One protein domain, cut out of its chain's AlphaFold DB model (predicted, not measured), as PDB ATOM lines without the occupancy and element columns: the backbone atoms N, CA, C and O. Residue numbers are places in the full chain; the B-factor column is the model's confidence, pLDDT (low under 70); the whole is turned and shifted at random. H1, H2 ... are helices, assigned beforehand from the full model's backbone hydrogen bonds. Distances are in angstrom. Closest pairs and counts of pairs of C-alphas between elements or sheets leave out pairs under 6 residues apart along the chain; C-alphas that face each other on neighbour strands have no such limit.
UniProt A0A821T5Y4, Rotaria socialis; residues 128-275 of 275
ATOM      1  N   PRO A 128     -44.629  18.913 -58.380       81.75
ATOM      2  CA  PRO A 128     -44.571  17.468 -58.632       81.75
ATOM      3  C   PRO A 128     -44.850  16.583 -57.405       81.75
ATOM      4  O   PRO A 128     -45.486  15.541 -57.540       81.75
ATOM      5  N   ALA A 129     -44.422  17.004 -56.209       85.38
ATOM      6  CA  ALA A 129     -44.713  16.291 -54.963       85.38
ATOM      7  C   ALA A 129     -46.219  16.263 -54.650       85.38
ATOM      8  O   ALA A 129     -46.773  15.199 -54.402       85.38
ATOM      9  N   GLN A 130     -46.899  17.405 -54.779       88.44
ATOM     10  CA  GLN A 130     -48.346  17.503 -54.581       88.44
ATOM     11  C   GLN A 130     -49.118  16.725 -55.643       88.44
ATOM     12  O   GLN A 130     -50.123  16.110 -55.321       88.44
ATOM     13  N   LEU A 131     -48.655  16.692 -56.900       86.31
ATOM     14  CA  LEU A 131     -49.260  15.814 -57.910       86.31
ATOM     15  C   LEU A 131     -49.178  14.347 -57.468       86.31
ATOM     16  O   LEU A 131     -50.174  13.636 -57.544       86.31
ATOM     17  N   LYS A 132     -48.025  13.908 -56.945       86.50
ATOM     18  CA  LYS A 132     -47.834  12.538 -56.444       86.50
ATOM     19  C   LYS A 132     -48.696  12.215 -55.214       86.50
ATOM     20  O   LYS A 132     -49.130  11.077 -55.050       86.50
ATOM     21  N   GLU A 133     -48.942  13.188 -54.348       90.50
ATOM     22  CA  GLU A 133     -49.838  13.029 -53.196       90.50
ATOM     23  C   GLU A 133     -51.307  13.019 -53.638       90.50
ATOM     24  O   GLU A 133     -52.070  12.134 -53.258       90.50
ATOM     25  N   ASN A 134     -51.697  13.940 -54.520       91.19
ATOM     26  CA  ASN A 134     -53.074  14.088 -54.981       91.19
ATOM     27  C   ASN A 134     -53.550  12.908 -55.826       91.19
ATOM     28  O   ASN A 134     -54.728  12.574 -55.759       91.19
ATOM     29  N   ILE A 135     -52.664  12.213 -56.553       92.62
ATOM     30  CA  ILE A 135     -53.052  10.974 -57.251       92.62
ATOM     31  C   ILE A 135     -53.521   9.874 -56.288       92.62
ATOM     32  O   ILE A 135     -54.087   8.895 -56.753       92.62
ATOM     33  N   GLN A 136     -53.320   9.987 -54.970       91.56
ATOM     34  CA  GLN A 136     -53.915   9.047 -54.010       91.56
ATOM     35  C   GLN A 136     -55.429   9.275 -53.851       91.56
ATOM     36  O   GLN A 136     -56.167   8.324 -53.591       91.56
ATOM     37  N   SER A 137     -55.916  10.494 -54.106       94.69
ATOM     38  CA  SER A 137     -57.346  10.806 -54.170       94.69
ATOM     39  C   SER A 137     -57.965  10.283 -55.466       94.69
ATOM     40  O   SER A 137     -57.460  10.546 -56.558       94.69
ATOM     41  N   GLN A 138     -59.076   9.553 -55.351       95.19
ATOM     42  CA  GLN A 138     -59.804   9.036 -56.509       95.19
ATOM     43  C   GLN A 138     -60.371  10.159 -57.376       95.19
ATOM     44  O   GLN A 138     -60.112  10.174 -58.575       95.19
ATOM     45  N   ASP A 139     -61.021  11.150 -56.765       96.06
ATOM     46  CA  ASP A 139     -61.607  12.278 -57.491       96.06
ATOM     47  C   ASP A 139     -60.559  13.030 -58.317       96.06
ATOM     48  O   ASP A 139     -60.809  13.436 -59.451       96.06
ATOM     49  N   PHE A 140     -59.353  13.207 -57.769       93.19
ATOM     50  CA  PHE A 140     -58.270  13.861 -58.498       93.19
ATOM     51  C   PHE A 140     -57.805  13.023 -59.693       93.19
ATOM     52  O   PHE A 140     -57.623  13.568 -60.783       93.19
ATOM     53  N   ARG A 141     -57.628  11.705 -59.515       94.31
ATOM     54  CA  ARG A 141     -57.242  10.806 -60.613       94.31
ATOM     55  C   ARG A 141     -58.271  10.809 -61.728       94.31
ATOM     56  O   ARG A 141     -57.883  10.932 -62.885       94.31
ATOM     57  N   ASP A 142     -59.547  10.706 -61.384       95.00
ATOM     58  CA  ASP A 142     -60.629  10.611 -62.361       95.00
ATOM     59  C   ASP A 142     -60.724  11.909 -63.178       95.00
ATOM     60  O   ASP A 142     -60.809  11.872 -64.406       95.00
ATOM     61  N   ASN A 143     -60.581  13.068 -62.526       93.31
ATOM     62  CA  ASN A 143     -60.528  14.359 -63.214       93.31
ATOM     63  C   ASN A 143     -59.264  14.530 -64.073       93.31
ATOM     64  O   ASN A 143     -59.344  15.068 -65.178       93.31
ATOM     65  N   LEU A 144     -58.100  14.064 -63.603       90.75
ATOM     66  CA  LEU A 144     -56.860  14.114 -64.381       90.75
ATOM     67  C   LEU A 144     -56.940  13.215 -65.619       90.75
ATOM     68  O   LEU A 144     -56.555  13.641 -66.704       90.75
ATOM     69  N   LEU A 145     -57.451  11.991 -65.471       93.81
ATOM     70  CA  LEU A 145     -57.663  11.071 -66.586       93.81
ATOM     71  C   LEU A 145     -58.660  11.646 -67.588       93.81
ATOM     72  O   LEU A 145     -58.370  11.623 -68.779       93.81
ATOM     73  N   LYS A 146     -59.763  12.241 -67.123       91.81
ATOM     74  CA  LYS A 146     -60.732  12.919 -67.992       91.81
ATOM     75  C   LYS A 146     -60.086  14.043 -68.804       91.81
ATOM     76  O   LYS A 146     -60.294  14.109 -70.007       91.81
ATOM     77  N   TYR A 147     -59.278  14.893 -68.168       87.56
ATOM     78  CA  TYR A 147     -58.530  15.942 -68.868       87.56
ATOM     79  C   TYR A 147     -57.550  15.366 -69.902       87.56
ATOM     80  O   TYR A 147     -57.463  15.855 -71.024       87.56
ATOM     81  N   LEU A 148     -56.808  14.314 -69.549       88.75
ATOM     82  CA  LEU A 148     -55.843  13.707 -70.467       88.75
ATOM     83  C   LEU A 148     -56.522  12.998 -71.639       88.75
ATOM     84  O   LEU A 148     -56.019  13.085 -72.753       88.75
ATOM     85  N   GLU A 149     -57.641  12.313 -71.407       89.25
ATOM     86  CA  GLU A 149     -58.424  11.674 -72.467       89.25
ATOM     87  C   GLU A 149     -59.114  12.691 -73.374       89.25
ATOM     88  O   GLU A 149     -59.398  12.353 -74.515       89.25
ATOM     89  N   ASP A 150     -59.373  13.913 -72.912       85.81
ATOM     90  CA  ASP A 150     -59.896  15.003 -73.743       85.81
ATOM     91  C   ASP A 150     -58.837  15.517 -74.734       85.81
ATOM     92  O   ASP A 150     -59.128  15.728 -75.904       85.81
ATOM     93  N   VAL A 151     -57.579  15.626 -74.290       82.25
ATOM     94  CA  VAL A 151     -56.488  16.256 -75.066       82.25
ATOM     95  C   VAL A 151     -55.619  15.248 -75.835       82.25
ATOM     96  O   VAL A 151     -54.896  15.612 -76.767       82.25
ATOM     97  N   VAL A 152     -55.610  13.977 -75.422       86.00
ATOM     98  CA  VAL A 152     -54.735  12.936 -75.975       86.00
ATOM     99  C   VAL A 152     -55.540  11.692 -76.320       86.00
ATOM    100  O   VAL A 152     -55.933  10.920 -75.445       86.00
ATOM    101  N   LYS A 153     -55.683  11.442 -77.620       87.56
ATOM    102  CA  LYS A 153     -56.340  10.251 -78.163       87.56
ATOM    103  C   LYS A 153     -55.328   9.355 -78.861       87.56
ATOM    104  O   LYS A 153     -54.364   9.830 -79.467       87.56
ATOM    105  N   GLU A 154     -55.543   8.047 -78.786       87.06
ATOM    106  CA  GLU A 154     -54.708   7.038 -79.455       87.06
ATOM    107  C   GLU A 154     -55.545   6.057 -80.296       87.06
ATOM    108  O   GLU A 154     -55.111   4.945 -80.606       87.06
ATOM    109  N   ASP A 155     -56.754   6.475 -80.665       86.00
ATOM    110  CA  ASP A 155     -57.704   5.709 -81.456       86.00
ATOM    111  C   ASP A 155     -58.664   6.607 -82.243       86.00
ATOM    112  O   ASP A 155     -58.585   7.829 -82.177       86.00
ATOM    113  N   LEU A 156     -59.527   5.968 -83.034       85.94
ATOM    114  CA  LEU A 156     -60.556   6.601 -83.858       85.94
ATOM    115  C   LEU A 156     -61.954   6.082 -83.497       85.94
ATOM    116  O   LEU A 156     -62.853   6.112 -84.333       85.94
ATOM    117  N   ASP A 157     -62.149   5.530 -82.295       83.12
ATOM    118  CA  ASP A 157     -63.391   4.813 -81.984       83.12
ATOM    119  C   ASP A 157     -64.612   5.739 -81.981       83.12
ATOM    120  O   ASP A 157     -65.681   5.317 -82.411       83.12
ATOM    121  N   LEU A 158     -64.428   7.007 -81.596       74.25
ATOM    122  CA  LEU A 158     -65.461   8.053 -81.638       74.25
ATOM    123  C   LEU A 158     -65.827   8.500 -83.063       74.25
ATOM    124  O   LEU A 158     -66.845   9.153 -83.257       74.25
ATOM    125  N   PHE A 159     -65.012   8.139 -84.055       75.94
ATOM    126  CA  PHE A 159     -65.201   8.507 -85.458       75.94
ATOM    127  C   PHE A 159     -65.664   7.334 -86.328       75.94
ATOM    128  O   PHE A 159     -65.666   7.432 -87.556       75.94
ATOM    129  N   ARG A 160     -66.011   6.198 -85.714       66.38
ATOM    130  CA  ARG A 160     -66.618   5.075 -86.428       66.38
ATOM    131  C   ARG A 160     -68.094   5.388 -86.644       66.38
ATOM    132  O   ARG A 160     -68.814   5.587 -85.672       66.38
ATOM    133  N   ASP A 161     -68.542   5.395 -87.896       57.44
ATOM    134  CA  ASP A 161     -69.975   5.420 -88.188       57.44
ATOM    135  C   ASP A 161     -70.644   4.196 -87.538       57.44
ATOM    136  O   ASP A 161     -70.175   3.063 -87.691       57.44
ATOM    137  N   GLU A 162     -71.760   4.407 -86.836       48.66
ATOM    138  CA  GLU A 162     -72.562   3.351 -86.189       48.66
ATOM    139  C   GLU A 162     -73.179   2.349 -87.191       48.66
ATOM    140  O   GLU A 162     -73.882   1.418 -86.806       48.66
ATOM    141  N   THR A 163     -72.916   2.495 -88.492       44.12
ATOM    142  CA  THR A 163     -73.555   1.724 -89.566       44.12
ATOM    143  C   THR A 163     -72.934   0.353 -89.842       44.12
ATOM    144  O   THR A 163     -73.411  -0.340 -90.736       44.12
ATOM    145  N   ASN A 164     -71.903  -0.082 -89.109       42.78
ATOM    146  CA  ASN A 164     -71.334  -1.422 -89.289       42.78
ATOM    147  C   ASN A 164     -71.843  -2.407 -88.232       42.78
ATOM    148  O   ASN A 164     -71.266  -2.574 -87.159       42.78
ATOM    149  N   ASP A 165     -72.924  -3.082 -88.615       36.84
ATOM    150  CA  ASP A 165     -73.505  -4.282 -88.020       36.84
ATOM    151  C   ASP A 165     -72.437  -5.284 -87.531       36.84
ATOM    152  O   ASP A 165     -71.773  -5.951 -88.326       36.84
ATOM    153  N   GLY A 166     -72.237  -5.335 -86.208       38.22
ATOM    154  CA  GLY A 166     -71.903  -6.505 -85.377       38.22
ATOM    155  C   GLY A 166     -70.737  -7.447 -85.719       38.22
ATOM    156  O   GLY A 166     -70.482  -8.363 -84.940       38.22
ATOM    157  N   THR A 167     -70.018  -7.290 -86.832       35.47
ATOM    158  CA  THR A 167     -69.160  -8.362 -87.381       35.47
ATOM    159  C   THR A 167     -67.783  -7.917 -87.874       35.47
ATOM    160  O   THR A 167     -67.019  -8.749 -88.364       35.47
ATOM    161  N   SER A 168     -67.379  -6.656 -87.679       36.62
ATOM    162  CA  SER A 168     -65.987  -6.273 -87.958       36.62
ATOM    163  C   SER A 168     -65.095  -6.543 -86.743       36.62
ATOM    164  O   SER A 168     -65.180  -5.915 -85.688       36.62
ATOM    165  N   THR A 169     -64.242  -7.551 -86.888       30.84
ATOM    166  CA  THR A 169     -63.185  -7.858 -85.927       30.84
ATOM    167  C   THR A 169     -62.259  -6.643 -85.830       30.84
ATOM    168  O   THR A 169     -61.955  -6.011 -86.840       30.84
ATOM    169  N   ALA A 170     -61.820  -6.303 -84.618       37.31
ATOM    170  CA  ALA A 170     -60.898  -5.207 -84.338       37.31
ATOM    171  C   ALA A 170     -59.572  -5.359 -85.114       37.31
ATOM    172  O   ALA A 170     -58.623  -5.936 -84.593       37.31
ATOM    173  N   CYS A 171     -59.516  -4.888 -86.362       32.47
ATOM    174  CA  CYS A 171     -58.279  -4.633 -87.107       32.47
ATOM    175  C   CYS A 171     -58.467  -3.913 -88.452       32.47
ATOM    176  O   CYS A 171     -57.483  -3.404 -88.975       32.47
ATOM    177  N   ASP A 172     -59.673  -3.797 -89.009       34.25
ATOM    178  CA  ASP A 172     -59.855  -3.090 -90.279       34.25
ATOM    179  C   ASP A 172     -60.499  -1.714 -90.068       34.25
ATOM    180  O   ASP A 172     -61.650  -1.482 -90.419       34.25
ATOM    181  N   ILE A 173     -59.697  -0.731 -89.630       43.19
ATOM    182  CA  ILE A 173     -59.890   0.652 -90.113       43.19
ATOM    183  C   ILE A 173     -59.380   0.687 -91.562       43.19
ATOM    184  O   ILE A 173     -58.448   1.396 -91.932       43.19
ATOM    185  N   ARG A 174     -59.980  -0.149 -92.406       39.31
ATOM    186  CA  ARG A 174     -60.195   0.189 -93.795       39.31
ATOM    187  C   ARG A 174     -61.536   0.885 -93.749       39.31
ATOM    188  O   ARG A 174     -62.572   0.249 -93.904       39.31
ATOM    189  N   VAL A 175     -61.524   2.203 -93.537       39.47
ATOM    190  CA  VAL A 175     -62.526   2.988 -94.258       39.47
ATOM    191  C   VAL A 175     -62.370   2.499 -95.682       39.47
ATOM    192  O   VAL A 175     -61.291   2.637 -96.263       39.47
ATOM    193  N   SER A 176     -63.371   1.767 -96.158       36.41
ATOM    194  CA  SER A 176     -63.457   1.417 -97.554       36.41
ATOM    195  C   SER A 176     -63.459   2.771 -98.239       36.41
ATOM    196  O   SER A 176     -64.455   3.491 -98.207       36.41
ATOM    197  N   ILE A 177     -62.292   3.179 -98.741       42.06
ATOM    198  CA  ILE A 177     -62.152   4.249 -99.715       42.06
ATOM    199  C   ILE A 177     -62.822   3.658-100.956       42.06
ATOM    200  O   ILE A 177     -62.159   3.216-101.889       42.06
ATOM    201  N   GLN A 178     -64.145   3.507-100.904       33.50
ATOM    202  CA  GLN A 178     -64.961   3.296-102.074       33.50
ATOM    203  C   GLN A 178     -64.778   4.576-102.868       33.50
ATOM    204  O   GLN A 178     -65.263   5.634-102.473       33.50
ATOM    205  N   GLU A 179     -63.920   4.467-103.880       36.69
ATOM    206  CA  GLU A 179     -64.022   5.187-105.144       36.69
ATOM    207  C   GLU A 179     -64.484   6.639-104.989       36.69
ATOM    208  O   GLU A 179     -65.499   7.059-105.532       36.69
ATOM    209  N   THR A 180     -63.720   7.425-104.230       35.44
ATOM    210  CA  THR A 180     -63.736   8.878-104.408       35.44
ATOM    211  C   THR A 180     -62.551   9.225-105.291       35.44
ATOM    212  O   THR A 180     -61.456   8.696-105.092       35.44
ATOM    213  N   ASP A 181     -62.843  10.010-106.327       37.47
ATOM    214  CA  ASP A 181     -62.060  10.252-107.538       37.47
ATOM    215  C   ASP A 181     -60.543  10.125-107.380       37.47
ATOM    216  O   ASP A 181     -59.939  10.646-106.439       37.47
ATOM    217  N   SER A 182     -59.915   9.493-108.372       46.34
ATOM    218  CA  SER A 182     -58.472   9.254-108.506       46.34
ATOM    219  C   SER A 182     -57.582  10.487-108.263       46.34
ATOM    220  O   SER A 182     -56.423  10.323-107.894       46.34
ATOM    221  N   ILE A 183     -58.124  11.703-108.373       41.88
ATOM    222  CA  ILE A 183     -57.450  12.981-108.082       41.88
ATOM    223  C   ILE A 183     -57.371  13.263-106.565       41.88
ATOM    224  O   ILE A 183     -56.377  13.791-106.064       41.88
ATOM    225  N   THR A 184     -58.379  12.860-105.785       47.62
ATOM    226  CA  THR A 184     -58.443  13.103-104.331       47.62
ATOM    227  C   THR A 184     -57.501  12.208-103.523       47.62
ATOM    228  O   THR A 184     -57.185  12.531-102.379       47.62
ATOM    229  N   ASN A 185     -56.975  11.125-104.100       50.84
ATOM    230  CA  ASN A 185     -55.992  10.266-103.432       50.84
ATOM    231  C   ASN A 185     -54.563  10.848-103.413       50.84
ATOM    232  O   ASN A 185     -53.747  10.396-102.610       50.84
ATOM    233  N   GLU A 186     -54.251  11.869-104.223       58.78
ATOM    234  CA  GLU A 186     -52.914  12.495-104.234       58.78
ATOM    235  C   GLU A 186     -52.754  13.643-103.222       58.78
ATOM    236  O   GLU A 186     -51.636  13.958-102.794       58.78
ATOM    237  N   VAL A 187     -53.855  14.274-102.807       71.62
ATOM    238  CA  VAL A 187     -53.831  15.458-101.937       71.62
ATOM    239  C   VAL A 187     -54.110  15.068-100.490       71.62
ATOM    240  O   VAL A 187     -55.209  14.633-100.149       71.62
ATOM    241  N   VAL A 188     -53.121  15.262 -99.615       74.75
ATOM    242  CA  VAL A 188     -53.277  15.015 -98.174       74.75
ATOM    243  C   VAL A 188     -54.387  15.900 -97.578       74.75
ATOM    244  O   VAL A 188     -54.496  17.060 -97.973       74.75
ATOM    245  N   PRO A 189     -55.180  15.409 -96.604       75.31
ATOM    246  CA  PRO A 189     -56.272  16.179 -95.991       75.31
ATOM    247  C   PRO A 189     -55.849  17.545 -95.445       75.31
ATOM    248  O   PRO A 189     -56.608  18.497 -95.532       75.31
ATOM    249  N   ALA A 190     -54.610  17.667 -94.959       78.25
ATOM    250  CA  ALA A 190     -54.052  18.926 -94.465       78.25
ATOM    251  C   ALA A 190     -53.967  20.043 -95.528       78.25
ATOM    252  O   ALA A 190     -53.798  21.208 -95.174       78.25
ATOM    253  N   CYS A 191     -54.067  19.696 -96.816       82.25
ATOM    254  CA  CYS A 191     -54.132  20.661 -97.906       82.25
ATOM    255  C   CYS A 191     -55.560  21.123 -98.235       82.25
ATOM    256  O   CYS A 191     -55.716  21.963 -99.113       82.25
ATOM    257  N   LEU A 192     -56.595  20.551 -97.627       80.44
ATOM    258  CA  LEU A 192     -57.981  20.898 -97.934       80.44
ATOM    259  C   LEU A 192     -58.497  21.977 -96.977       80.44
ATOM    260  O   LEU A 192     -57.950  22.174 -95.890       80.44
ATOM    261  N   SER A 193     -59.551  22.680 -97.397       81.75
ATOM    262  CA  SER A 193     -60.257  23.627 -96.535       81.75
ATOM    263  C   SER A 193     -60.802  22.915 -95.296       81.75
ATOM    264  O   SER A 193     -61.343  21.814 -95.392       81.75
ATOM    265  N   THR A 194     -60.697  23.556 -94.132       83.38
ATOM    266  CA  THR A 194     -61.332  23.056 -92.909       83.38
ATOM    267  C   THR A 194     -62.856  23.114 -93.036       83.38
ATOM    268  O   THR A 194     -63.368  24.099 -93.578       83.38
ATOM    269  N   PRO A 195     -63.599  22.124 -92.513       85.62
ATOM    270  CA  PRO A 195     -65.055  22.133 -92.573       85.62
ATOM    271  C   PRO A 195     -65.630  23.344 -91.830       85.62
ATOM    272  O   PRO A 195     -65.148  23.714 -90.761       85.62
ATOM    273  N   ASN A 196     -66.669  23.964 -92.398       88.62
ATOM    274  CA  ASN A 196     -67.328  25.129 -91.808       88.62
ATOM    275  C   ASN A 196     -68.146  24.715 -90.568       88.62
ATOM    276  O   ASN A 196     -69.134  23.999 -90.743       88.62
ATOM    277  N   PRO A 197     -67.825  25.204 -89.352       91.12
ATOM    278  CA  PRO A 197     -68.563  24.866 -88.130       91.12
ATOM    279  C   PRO A 197     -70.042  25.263 -88.140       91.12
ATOM    280  O   PRO A 197     -70.821  24.715 -87.370       91.12
ATOM    281  N   ALA A 198     -70.437  26.216 -88.991       93.56
ATOM    282  CA  ALA A 198     -71.822  26.665 -89.123       93.56
ATOM    283  C   ALA A 198     -72.653  25.831 -90.121       93.56
ATOM    284  O   ALA A 198     -73.825  26.127 -90.323       93.56
ATOM    285  N   SER A 199     -72.051  24.841 -90.788       92.69
ATOM    286  CA  SER A 199     -72.738  23.971 -91.746       92.69
ATOM    287  C   SER A 199     -73.478  22.838 -91.036       92.69
ATOM    288  O   SER A 199     -72.902  22.194 -90.163       92.69
ATOM    289  N   ASP A 200     -74.688  22.499 -91.487       93.69
ATOM    290  CA  ASP A 200     -75.460  21.362 -90.949       93.69
ATOM    291  C   ASP A 200     -74.695  20.030 -91.078       93.69
ATOM    292  O   ASP A 200     -74.725  19.175 -90.197       93.69
ATOM    293  N   ASP A 201     -73.927  19.885 -92.160       88.56
ATOM    294  CA  ASP A 201     -73.070  18.727 -92.433       88.56
ATOM    295  C   ASP A 201     -71.713  18.734 -91.693       88.56
ATOM    296  O   ASP A 201     -70.889  17.840 -91.915       88.56
ATOM    297  N   PHE A 202     -71.438  19.728 -90.834       89.25
ATOM    298  CA  PHE A 202     -70.120  19.925 -90.214       89.25
ATOM    299  C   PHE A 202     -69.596  18.664 -89.534       89.25
ATOM    300  O   PHE A 202     -68.493  18.223 -89.844       89.25
ATOM    301  N   HIS A 203     -70.394  18.062 -88.647       86.88
ATOM    302  CA  HIS A 203     -69.970  16.904 -87.858       86.88
ATOM    303  C   HIS A 203     -69.556  15.732 -88.757       86.88
ATOM    304  O   HIS A 203     -68.490  15.147 -88.583       86.88
ATOM    305  N   ARG A 204     -70.362  15.434 -89.780       86.00
ATOM    306  CA  ARG A 204     -70.099  14.356 -90.738       86.00
ATOM    307  C   ARG A 204     -68.803  14.591 -91.519       86.00
ATOM    308  O   ARG A 204     -68.006  13.667 -91.678       86.00
ATOM    309  N   ILE A 205     -68.586  15.813 -92.013       84.75
ATOM    310  CA  ILE A 205     -67.376  16.161 -92.777       84.75
ATOM    311  C   ILE A 205     -66.147  16.159 -91.863       84.75
ATOM    312  O   ILE A 205     -65.135  15.560 -92.214       84.75
ATOM    313  N   PHE A 206     -66.256  16.747 -90.671       86.69
ATOM    314  CA  PHE A 206     -65.194  16.773 -89.671       86.69
ATOM    315  C   PHE A 206     -64.727  15.363 -89.300       86.69
ATOM    316  O   PHE A 206     -63.536  15.072 -89.401       86.69
ATOM    317  N   CYS A 207     -65.650  14.454 -88.969       86.00
ATOM    318  CA  CYS A 207     -65.304  13.068 -88.650       86.00
ATOM    319  C   CYS A 207     -64.587  12.374 -89.814       86.00
ATOM    320  O   CYS A 207     -63.550  11.734 -89.622       86.00
ATOM    321  N   LYS A 208     -65.095  12.548 -91.042       84.12
ATOM    322  CA  LYS A 208     -64.468  12.002 -92.253       84.12
ATOM    323  C   LYS A 208     -63.041  12.531 -92.441       84.12
ATOM    324  O   LYS A 208     -62.136  11.750 -92.750       84.12
ATOM    325  N   ASP A 209     -62.828  13.828 -92.240       84.69
ATOM    326  CA  ASP A 209     -61.523  14.469 -92.393       84.69
ATOM    327  C   ASP A 209     -60.530  14.015 -91.321       84.69
ATOM    328  O   ASP A 209     -59.387  13.701 -91.660       84.69
ATOM    329  N   VAL A 210     -60.958  13.892 -90.058       86.12
ATOM    330  CA  VAL A 210     -60.121  13.373 -88.962       86.12
ATOM    331  C   VAL A 210     -59.674  11.943 -89.257       86.12
ATOM    332  O   VAL A 210     -58.477  11.649 -89.201       86.12
ATOM    333  N   VAL A 211     -60.592  11.054 -89.648       86.44
ATOM    334  CA  VAL A 211     -60.253   9.657 -89.973       86.44
ATOM    335  C   VAL A 211     -59.266   9.589 -91.137       86.44
ATOM    336  O   VAL A 211     -58.270   8.860 -91.073       86.44
ATOM    337  N   ARG A 212     -59.489  10.388 -92.187       85.75
ATOM    338  CA  ARG A 212     -58.588  10.458 -93.343       85.75
ATOM    339  C   ARG A 212     -57.219  11.027 -92.959       85.75
ATOM    340  O   ARG A 212     -56.191  10.511 -93.407       85.75
ATOM    341  N   LEU A 213     -57.172  12.062 -92.121       86.25
ATOM    342  CA  LEU A 213     -55.931  12.666 -91.635       86.25
ATOM    343  C   LEU A 213     -55.136  11.664 -90.800       86.25
ATOM    344  O   LEU A 213     -53.952  11.452 -91.062       86.25
ATOM    345  N   VAL A 214     -55.787  10.984 -89.858       87.94
ATOM    346  CA  VAL A 214     -55.131   9.991 -89.005       87.94
ATOM    347  C   VAL A 214     -54.626   8.813 -89.833       87.94
ATOM    348  O   VAL A 214     -53.460   8.432 -89.694       87.94
ATOM    349  N   GLY A 215     -55.448   8.295 -90.749       85.69
ATOM    350  CA  GLY A 215     -55.081   7.196 -91.643       85.69
ATOM    351  C   GLY A 215     -53.883   7.510 -92.545       85.69
ATOM    352  O   GLY A 215     -53.045   6.644 -92.804       85.69
ATOM    353  N   THR A 216     -53.758   8.761 -92.993       82.75
ATOM    354  CA  THR A 216     -52.665   9.190 -93.882       82.75
ATOM    355  C   THR A 216     -51.408   9.635 -93.135       82.75
ATOM    356  O   THR A 216     -50.303   9.359 -93.606       82.75
ATOM    357  N   SER A 217     -51.560  10.293 -91.981       84.19
ATOM    358  CA  SER A 217     -50.492  11.080 -91.342       84.19
ATOM    359  C   SER A 217     -50.128  10.630 -89.925       84.19
ATOM    360  O   SER A 217     -48.983  10.819 -89.511       84.19
ATOM    361  N   ASN A 218     -51.047  10.000 -89.184       88.88
ATOM    362  CA  ASN A 218     -50.812   9.618 -87.786       88.88
ATOM    363  C   ASN A 218     -50.602   8.115 -87.588       88.88
ATOM    364  O   ASN A 218     -50.167   7.718 -86.505       88.88
ATOM    365  N   ILE A 219     -50.811   7.274 -88.605       90.69
ATOM    366  CA  ILE A 219     -50.403   5.865 -88.551       90.69
ATOM    367  C   ILE A 219     -48.882   5.760 -88.686       90.69
ATOM    368  O   ILE A 219     -48.280   6.169 -89.681       90.69
ATOM    369  N   HIS A 220     -48.245   5.172 -87.676       91.69
ATOM    370  CA  HIS A 220     -46.813   4.937 -87.682       91.69
ATOM    371  C   HIS A 220     -46.411   3.953 -88.779       91.69
ATOM    372  O   HIS A 220     -46.850   2.806 -88.808       91.69
ATOM    373  N   LYS A 221     -45.483   4.390 -89.628       90.62
ATOM    374  CA  LYS A 221     -44.792   3.550 -90.602       90.62
ATOM    375  C   LYS A 221     -43.321   3.506 -90.221       90.62
ATOM    376  O   LYS A 221     -42.691   4.550 -90.034       90.62
ATOM    377  N   HIS A 222     -42.776   2.301 -90.081       90.69
ATOM    378  CA  HIS A 222     -41.370   2.149 -89.739       90.69
ATOM    379  C   HIS A 222     -40.481   2.814 -90.796       90.69
ATOM    380  O   HIS A 222     -40.677   2.666 -91.998       90.69
ATOM    381  N   SER A 223     -39.470   3.532 -90.320       88.69
ATOM    382  CA  SER A 223     -38.420   4.138 -91.135       88.69
ATOM    383  C   SER A 223     -37.057   3.852 -90.512       88.69
ATOM    384  O   SER A 223     -36.963   3.394 -89.372       88.69
ATOM    385  N   THR A 224     -35.976   4.175 -91.219       86.88
ATOM    386  CA  THR A 224     -34.602   4.026 -90.704       86.88
ATOM    387  C   THR A 224     -34.401   4.727 -89.355       86.88
ATOM    388  O   THR A 224     -33.711   4.213 -88.473       86.88
ATOM    389  N   THR A 225     -35.074   5.861 -89.136       87.50
ATOM    390  CA  THR A 225     -35.005   6.623 -87.878       87.50
ATOM    391  C   THR A 225     -35.584   5.873 -86.677       87.50
ATOM    392  O   THR A 225     -35.140   6.104 -85.548       87.50
ATOM    393  N   CYS A 226     -36.508   4.933 -86.906       89.75
ATOM    394  CA  CYS A 226     -37.095   4.100 -85.855       89.75
ATOM    395  C   CYS A 226     -36.042   3.219 -85.187       89.75
ATOM    396  O   CYS A 226     -36.146   2.932 -83.999       89.75
ATOM    397  N   TYR A 227     -34.995   2.853 -85.927       89.00
ATOM    398  CA  TYR A 227     -33.968   1.916 -85.485       89.00
ATOM    399  C   TYR A 227     -32.621   2.581 -85.210       89.00
ATOM    400  O   TYR A 227     -31.653   1.887 -84.914       89.00
ATOM    401  N   LYS A 228     -32.555   3.920 -85.236       83.88
ATOM    402  CA  LYS A 228     -31.318   4.698 -85.046       83.88
ATOM    403  C   LYS A 228     -30.543   4.328 -83.772       83.88
ATOM    404  O   LYS A 228     -29.322   4.413 -83.761       83.88
ATOM    405  N   TYR A 229     -31.244   3.933 -82.708       80.44
ATOM    406  CA  TYR A 229     -30.649   3.529 -81.424       80.44
ATOM    407  C   TYR A 229     -30.914   2.061 -81.075       80.44
ATOM    408  O   TYR A 229     -30.733   1.654 -79.927       80.44
ATOM    409  N   SER A 230     -31.377   1.269 -82.043       77.56
ATOM    410  CA  SER A 230     -31.604  -0.152 -81.827       77.56
ATOM    411  C   SER A 230     -30.262  -0.862 -81.659       77.56
ATOM    412  O   SER A 230     -29.384  -0.751 -82.510       77.56
ATOM    413  N   LYS A 231     -30.111  -1.603 -80.558       68.62
ATOM    414  CA  LYS A 231     -28.911  -2.405 -80.271       68.62
ATOM    415  C   LYS A 231     -28.946  -3.796 -80.927       68.62
ATOM    416  O   LYS A 231     -27.968  -4.533 -80.827       68.62
ATOM    417  N   GLY A 232     -30.060  -4.168 -81.563       64.25
ATOM    418  CA  GLY A 232     -30.244  -5.469 -82.208       64.25
ATOM    419  C   GLY A 232     -29.379  -5.636 -83.461       64.25
ATOM    420  O   GLY A 232     -29.376  -4.764 -84.329       64.25
ATOM    421  N   LYS A 233     -28.649  -6.757 -83.557       55.16
ATOM    422  CA  LYS A 233     -27.783  -7.106 -84.703       55.16
ATOM    423  C   LYS A 233     -28.546  -7.756 -85.875       55.16
ATOM    424  O   LYS A 233     -27.965  -7.931 -86.939       55.16
ATOM    425  N   SER A 234     -29.826  -8.095 -85.697       62.78
ATOM    426  CA  SER A 234     -30.703  -8.718 -86.707       62.78
ATOM    427  C   SER A 234     -32.013  -7.940 -86.864       62.78
ATOM    428  O   SER A 234     -32.443  -7.265 -85.932       62.78
ATOM    429  N   ASP A 235     -32.689  -8.064 -88.011       61.59
ATOM    430  CA  ASP A 235     -33.982  -7.396 -88.254       61.59
ATOM    431  C   ASP A 235     -35.072  -7.815 -87.252       61.59
ATOM    432  O   ASP A 235     -35.879  -6.995 -86.829       61.59
ATOM    433  N   THR A 236     -35.020  -9.058 -86.769       63.22
ATOM    434  CA  THR A 236     -35.927  -9.602 -85.743       63.22
ATOM    435  C   THR A 236     -35.677  -9.075 -84.329       63.22
ATOM    436  O   THR A 236     -36.534  -9.224 -83.466       63.22
ATOM    437  N   SER A 237     -34.523  -8.450 -84.070       68.94
ATOM    438  CA  SER A 237     -34.176  -7.866 -82.763       68.94
ATOM    439  C   SER A 237     -34.257  -6.339 -82.751       68.94
ATOM    440  O   SER A 237     -33.903  -5.704 -81.753       68.94
ATOM    441  N   LYS A 238     -34.709  -5.719 -83.850       79.00
ATOM    442  CA  LYS A 238     -34.816  -4.266 -83.936       79.00
ATOM    443  C   LYS A 238     -36.032  -3.757 -83.171       79.00
ATOM    444  O   LYS A 238     -37.171  -3.938 -83.583       79.00
ATOM    445  N   THR A 239     -35.783  -3.049 -82.076       85.69
ATOM    446  CA  THR A 239     -36.842  -2.367 -81.327       85.69
ATOM    447  C   THR A 239     -37.083  -0.983 -81.915       85.69
ATOM    448  O   THR A 239     -36.156  -0.175 -82.028       85.69
ATOM    449  N   CYS A 240     -38.334  -0.685 -82.262       89.12
ATOM    450  CA  CYS A 240     -38.721   0.657 -82.673       89.12
ATOM    451  C   CYS A 240     -38.544   1.639 -81.504       89.12
ATOM    452  O   CYS A 240     -39.110   1.452 -80.426       89.12
ATOM    453  N   ARG A 241     -37.803   2.730 -81.721       89.25
ATOM    454  CA  ARG A 241     -37.609   3.818 -80.746       89.25
ATOM    455  C   ARG A 241     -38.933   4.420 -80.260       89.25
ATOM    456  O   ARG A 241     -39.009   4.850 -79.113       89.25
ATOM    457  N   MET A 242     -39.958   4.434 -81.115       88.94
ATOM    458  CA  MET A 242     -41.310   4.910 -80.784       88.94
ATOM    459  C   MET A 242     -42.175   3.845 -80.086       88.94
ATOM    460  O   MET A 242     -43.345   4.101 -79.810       88.94
ATOM    461  N   ARG A 243     -41.593   2.671 -79.788       89.69
ATOM    462  CA  ARG A 243     -42.216   1.527 -79.101       89.69
ATOM    463  C   ARG A 243     -43.446   0.974 -79.831       89.69
ATOM    464  O   ARG A 243     -44.460   0.692 -79.207       89.69
ATOM    465  N   MET A 244     -43.341   0.855 -81.152       90.94
ATOM    466  CA  MET A 244     -44.379   0.278 -82.011       90.94
ATOM    467  C   MET A 244     -44.109  -1.219 -82.271       90.94
ATOM    468  O   MET A 244     -42.937  -1.580 -82.415       90.94
ATOM    469  N   PRO A 245     -45.148  -2.074 -82.366       92.50
ATOM    470  CA  PRO A 245     -46.544  -1.780 -82.026       92.50
ATOM    471  C   PRO A 245     -46.720  -1.547 -80.518       92.50
ATOM    472  O   PRO A 245     -46.045  -2.172 -79.699       92.50
ATOM    473  N   ARG A 246     -47.627  -0.641 -80.144       91.75
ATOM    474  CA  ARG A 246     -47.952  -0.374 -78.738       91.75
ATOM    475  C   ARG A 246     -48.960  -1.388 -78.210       91.75
ATOM    476  O   ARG A 246     -49.851  -1.829 -78.930       91.75
ATOM    477  N   VAL A 247     -48.847  -1.712 -76.924       92.75
ATOM    478  CA  VAL A 247     -49.809  -2.574 -76.223       92.75
ATOM    479  C   VAL A 247     -51.168  -1.878 -76.155       92.75
ATOM    480  O   VAL A 247     -51.235  -0.688 -75.842       92.75
ATOM    481  N   LEU A 248     -52.239  -2.616 -76.445       93.81
ATOM    482  CA  LEU A 248     -53.611  -2.122 -76.333       93.81
ATOM    483  C   LEU A 248     -54.013  -1.961 -74.868       93.81
ATOM    484  O   LEU A 248     -53.657  -2.775 -74.017       93.81
ATOM    485  N   VAL A 249     -54.777  -0.912 -74.585       94.12
ATOM    486  CA  VAL A 249     -55.192  -0.541 -73.232       94.12
ATOM    487  C   VAL A 249     -56.676  -0.210 -73.284       94.12
ATOM    488  O   VAL A 249     -57.075   0.731 -73.962       94.12
ATOM    489  N   LYS A 250     -57.506  -0.989 -72.586       93.19
ATOM    490  CA  LYS A 250     -58.970  -0.829 -72.643       93.19
ATOM    491  C   LYS A 250     -59.453   0.472 -71.997       93.19
ATOM    492  O   LYS A 250     -60.376   1.092 -72.509       93.19
ATOM    493  N   THR A 251     -58.830   0.867 -70.891       93.00
ATOM    494  CA  THR A 251     -59.214   2.023 -70.069       93.00
ATOM    495  C   THR A 251     -57.964   2.734 -69.576       93.00
ATOM    496  O   THR A 251     -57.007   2.059 -69.179       93.00
ATOM    497  N   SER A 252     -57.963   4.068 -69.579       94.88
ATOM    498  CA  SER A 252     -56.844   4.820 -69.011       94.88
ATOM    499  C   SER A 252     -56.710   4.557 -67.512       94.88
ATOM    500  O   SER A 252     -57.692   4.294 -66.821       94.88
ATOM    501  N   ASN A 253     -55.480   4.593 -67.008       95.25
ATOM    502  CA  ASN A 253     -55.176   4.308 -65.611       95.25
ATOM    503  C   ASN A 253     -53.917   5.057 -65.155       95.25
ATOM    504  O   ASN A 253     -53.031   5.358 -65.957       95.25
ATOM    505  N   ILE A 254     -53.822   5.290 -63.846       95.56
ATOM    506  CA  ILE A 254     -52.629   5.781 -63.160       95.56
ATOM    507  C   ILE A 254     -52.200   4.732 -62.136       95.56
ATOM    508  O   ILE A 254     -52.935   4.425 -61.200       95.56
ATOM    509  N   ASP A 255     -50.993   4.194 -62.289       93.12
ATOM    510  CA  ASP A 255     -50.402   3.307 -61.289       93.12
ATOM    511  C   ASP A 255     -50.110   4.094 -60.000       93.12
ATOM    512  O   ASP A 255     -49.335   5.049 -60.007       93.12
ATOM    513  N   LEU A 256     -50.727   3.701 -58.884       91.69
ATOM    514  CA  LEU A 256     -50.642   4.439 -57.614       91.69
ATOM    515  C   LEU A 256     -49.253   4.411 -56.971       91.69
ATOM    516  O   LEU A 256     -48.918   5.307 -56.193       91.69
ATOM    517  N   SER A 257     -48.455   3.385 -57.269       89.56
ATOM    518  CA  SER A 257     -47.136   3.193 -56.667       89.56
ATOM    519  C   SER A 257     -46.056   3.993 -57.399       89.56
ATOM    520  O   SER A 257     -45.174   4.591 -56.779       89.56
ATOM    521  N   THR A 258     -46.155   4.048 -58.727       89.69
ATOM    522  CA  THR A 258     -45.167   4.678 -59.611       89.69
ATOM    523  C   THR A 258     -45.604   6.051 -60.115       89.69
ATOM    524  O   THR A 258     -44.754   6.849 -60.510       89.69
ATOM    525  N   GLY A 259     -46.906   6.346 -60.110       88.44
ATOM    526  CA  GLY A 259     -47.503   7.506 -60.772       88.44
ATOM    527  C   GLY A 259     -47.548   7.382 -62.298       88.44
ATOM    528  O   GLY A 259     -47.809   8.370 -62.984       88.44
ATOM    529  N   GLN A 260     -47.254   6.202 -62.855       92.12
ATOM    530  CA  GLN A 260     -47.231   6.001 -64.299       92.12
ATOM    531  C   GLN A 260     -48.645   6.085 -64.877       92.12
ATOM    532  O   GLN A 260     -49.521   5.294 -64.534       92.12
ATOM    533  N   ILE A 261     -48.836   7.006 -65.820       92.94
ATOM    534  CA  ILE A 261     -50.082   7.152 -66.569       92.94
ATOM    535  C   ILE A 261     -50.027   6.256 -67.806       92.94
ATOM    536  O   ILE A 261     -49.059   6.283 -68.572       92.94
ATOM    537  N   THR A 262     -51.082   5.479 -68.012       93.06
ATOM    538  CA  THR A 262     -51.297   4.685 -69.218       93.06
ATOM    539  C   THR A 262     -52.622   5.103 -69.835       93.06
ATOM    540  O   THR A 262     -53.662   4.908 -69.218       93.06
ATOM    541  N   MET A 263     -52.580   5.670 -71.038       93.19
ATOM    542  CA  MET A 263     -53.780   6.083 -71.770       93.19
ATOM    543  C   MET A 263     -54.466   4.889 -72.435       93.19
ATOM    544  O   MET A 263     -53.791   3.954 -72.886       93.19
ATOM    545  N   ARG A 264     -55.798   4.953 -72.531       92.56
ATOM    546  CA  ARG A 264     -56.628   4.095 -73.378       92.56
ATOM    547  C   ARG A 264     -56.078   4.108 -74.803       92.56
ATOM    548  O   ARG A 264     -55.665   5.140 -75.326       92.56
ATOM    549  N   ARG A 265     -56.047   2.928 -75.412       92.25
ATOM    550  CA  ARG A 265     -55.522   2.697 -76.754       92.25
ATOM    551  C   ARG A 265     -56.208   1.490 -77.365       92.25
ATOM    552  O   ARG A 265     -55.964   0.364 -76.923       92.25
ATOM    553  N   SER A 266     -56.991   1.707 -78.415       90.75
ATOM    554  CA  SER A 266     -57.598   0.618 -79.189       90.75
ATOM    555  C   SER A 266     -56.863   0.311 -80.499       90.75
ATOM    556  O   SER A 266     -57.135  -0.723 -81.105       90.75
ATOM    557  N   HIS A 267     -55.870   1.124 -80.897       91.00
ATOM    558  CA  HIS A 267     -55.047   0.868 -82.082       91.00
ATOM    559  C   HIS A 267     -53.535   0.845 -81.771       91.00
ATOM    560  O   HIS A 267     -53.008   1.791 -81.183       91.00
ATOM    561  N   PRO A 268     -52.777  -0.185 -82.197       91.69
ATOM    562  CA  PRO A 268     -51.377  -0.339 -81.790       91.69
ATOM    563  C   PRO A 268     -50.390   0.551 -82.565       91.69
ATOM    564  O   PRO A 268     -49.232   0.662 -82.162       91.69
ATOM    565  N   TRP A 269     -50.827   1.170 -83.668       92.69
ATOM    566  CA  TRP A 269     -49.969   1.948 -84.578       92.69
ATOM    567  C   TRP A 269     -50.345   3.425 -84.716       92.69
ATOM    568  O   TRP A 269     -49.638   4.155 -85.411       92.69
ATOM    569  N   ILE A 270     -51.447   3.878 -84.109       91.88
ATOM    570  CA  ILE A 270     -51.820   5.297 -84.160       91.88
ATOM    571  C   ILE A 270     -50.885   6.061 -83.214       91.88
ATOM    572  O   ILE A 270     -50.684   5.675 -82.062       91.88
ATOM    573  N   ASN A 271     -50.259   7.123 -83.719       90.94
ATOM    574  CA  ASN A 271     -49.592   8.103 -82.870       90.94
ATOM    575  C   ASN A 271     -50.641   8.998 -82.211       90.94
ATOM    576  O   ASN A 271     -51.668   9.284 -82.821       90.94
ATOM    577  N   ASN A 272     -50.333   9.485 -81.010       88.69
ATOM    578  CA  ASN A 272     -51.197  10.383 -80.253       88.69
ATOM    579  C   ASN A 272     -51.665  11.554 -81.126       88.69
ATOM    580  O   ASN A 272     -50.851  12.178 -81.817       88.69
ATOM    581  N   LEU A 273     -52.959  11.840 -81.077       87.69
ATOM    582  CA  LEU A 273     -53.583  12.980 -81.735       87.69
ATOM    583  C   LEU A 273     -54.424  13.776 -80.730       87.69
ATOM    584  O   LEU A 273     -54.691  13.306 -79.624       87.69
ATOM    585  N   ASN A 274     -54.793  14.982 -81.146       82.38
ATOM    586  CA  ASN A 274     -55.783  15.820 -80.487       82.38
ATOM    587  C   ASN A 274     -56.938  16.035 -81.475       82.38
ATOM    588  O   ASN A 274     -56.685  16.026 -82.687       82.38
ATOM    589  N   GLU A 275     -58.155  16.183 -80.961       67.31
ATOM    590  CA  GLU A 275     -59.383  16.408 -81.741       67.31
ATOM    591  C   GLU A 275     -59.693  17.907 -81.869       67.31
ATOM    592  O   GLU A 275     -59.389  18.671 -80.923       67.31
TER     593      GLU A 275
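AT A GLANCE: This is residues 128 to 275 of the 275 residues of a protein of Rotaria socialis (UniProt A0A821T5Y4). With little regular structure, this is a loose, three-armed spread of loops: H1 and H2 make a corner in one arm, H3 lies in another and short H4 in the third. From H4's arm, residues 228 to 275 fold back toward H2, and residues 162 to 169 and 178 to 184 stick out. The 148 printed residues include four named helices, H1 to H4 in order, and no named strand; the class is all helix, with 42 residues in named elements. The radius of gyration of the C-alphas is 19.0 A, the spans 54 by 49 by 34 A.

HOW THE PARTS SIT: H1, residues 128 to 134, and H2, residues 138 to 151, are close but not clearly touching, the closest C-alphas, of Asn 134 and Phe 140, 6.3 A apart. They run opposite ways at a steep tilt of 59 degrees. H3, residues 202 to 218, and H4, residues 224 to 227, are apart from each other and from H1 and H2. Every O i to N i+4 pair is within hydrogen-bond range in H1, H2 and H3; H4 is too short for one.

IN THESE COORDINATES: H1 begins at C-alpha 128 (-44.571, 17.468, -58.632) and spans 9.9 A, H2 20.2 A, H3 22.0 A; H4, 5.7 A, ends at C-alpha 227 (-33.968, 1.916, -85.485).

THE WHOLE: The farthest C-alphas, of Glu 133 and Ser 182, are 56.1 A apart. The printed part has no cut; the link from H2 to H3 is long. pLDDT is under 70 at residues 160 to 186, 231 to 237 and 275.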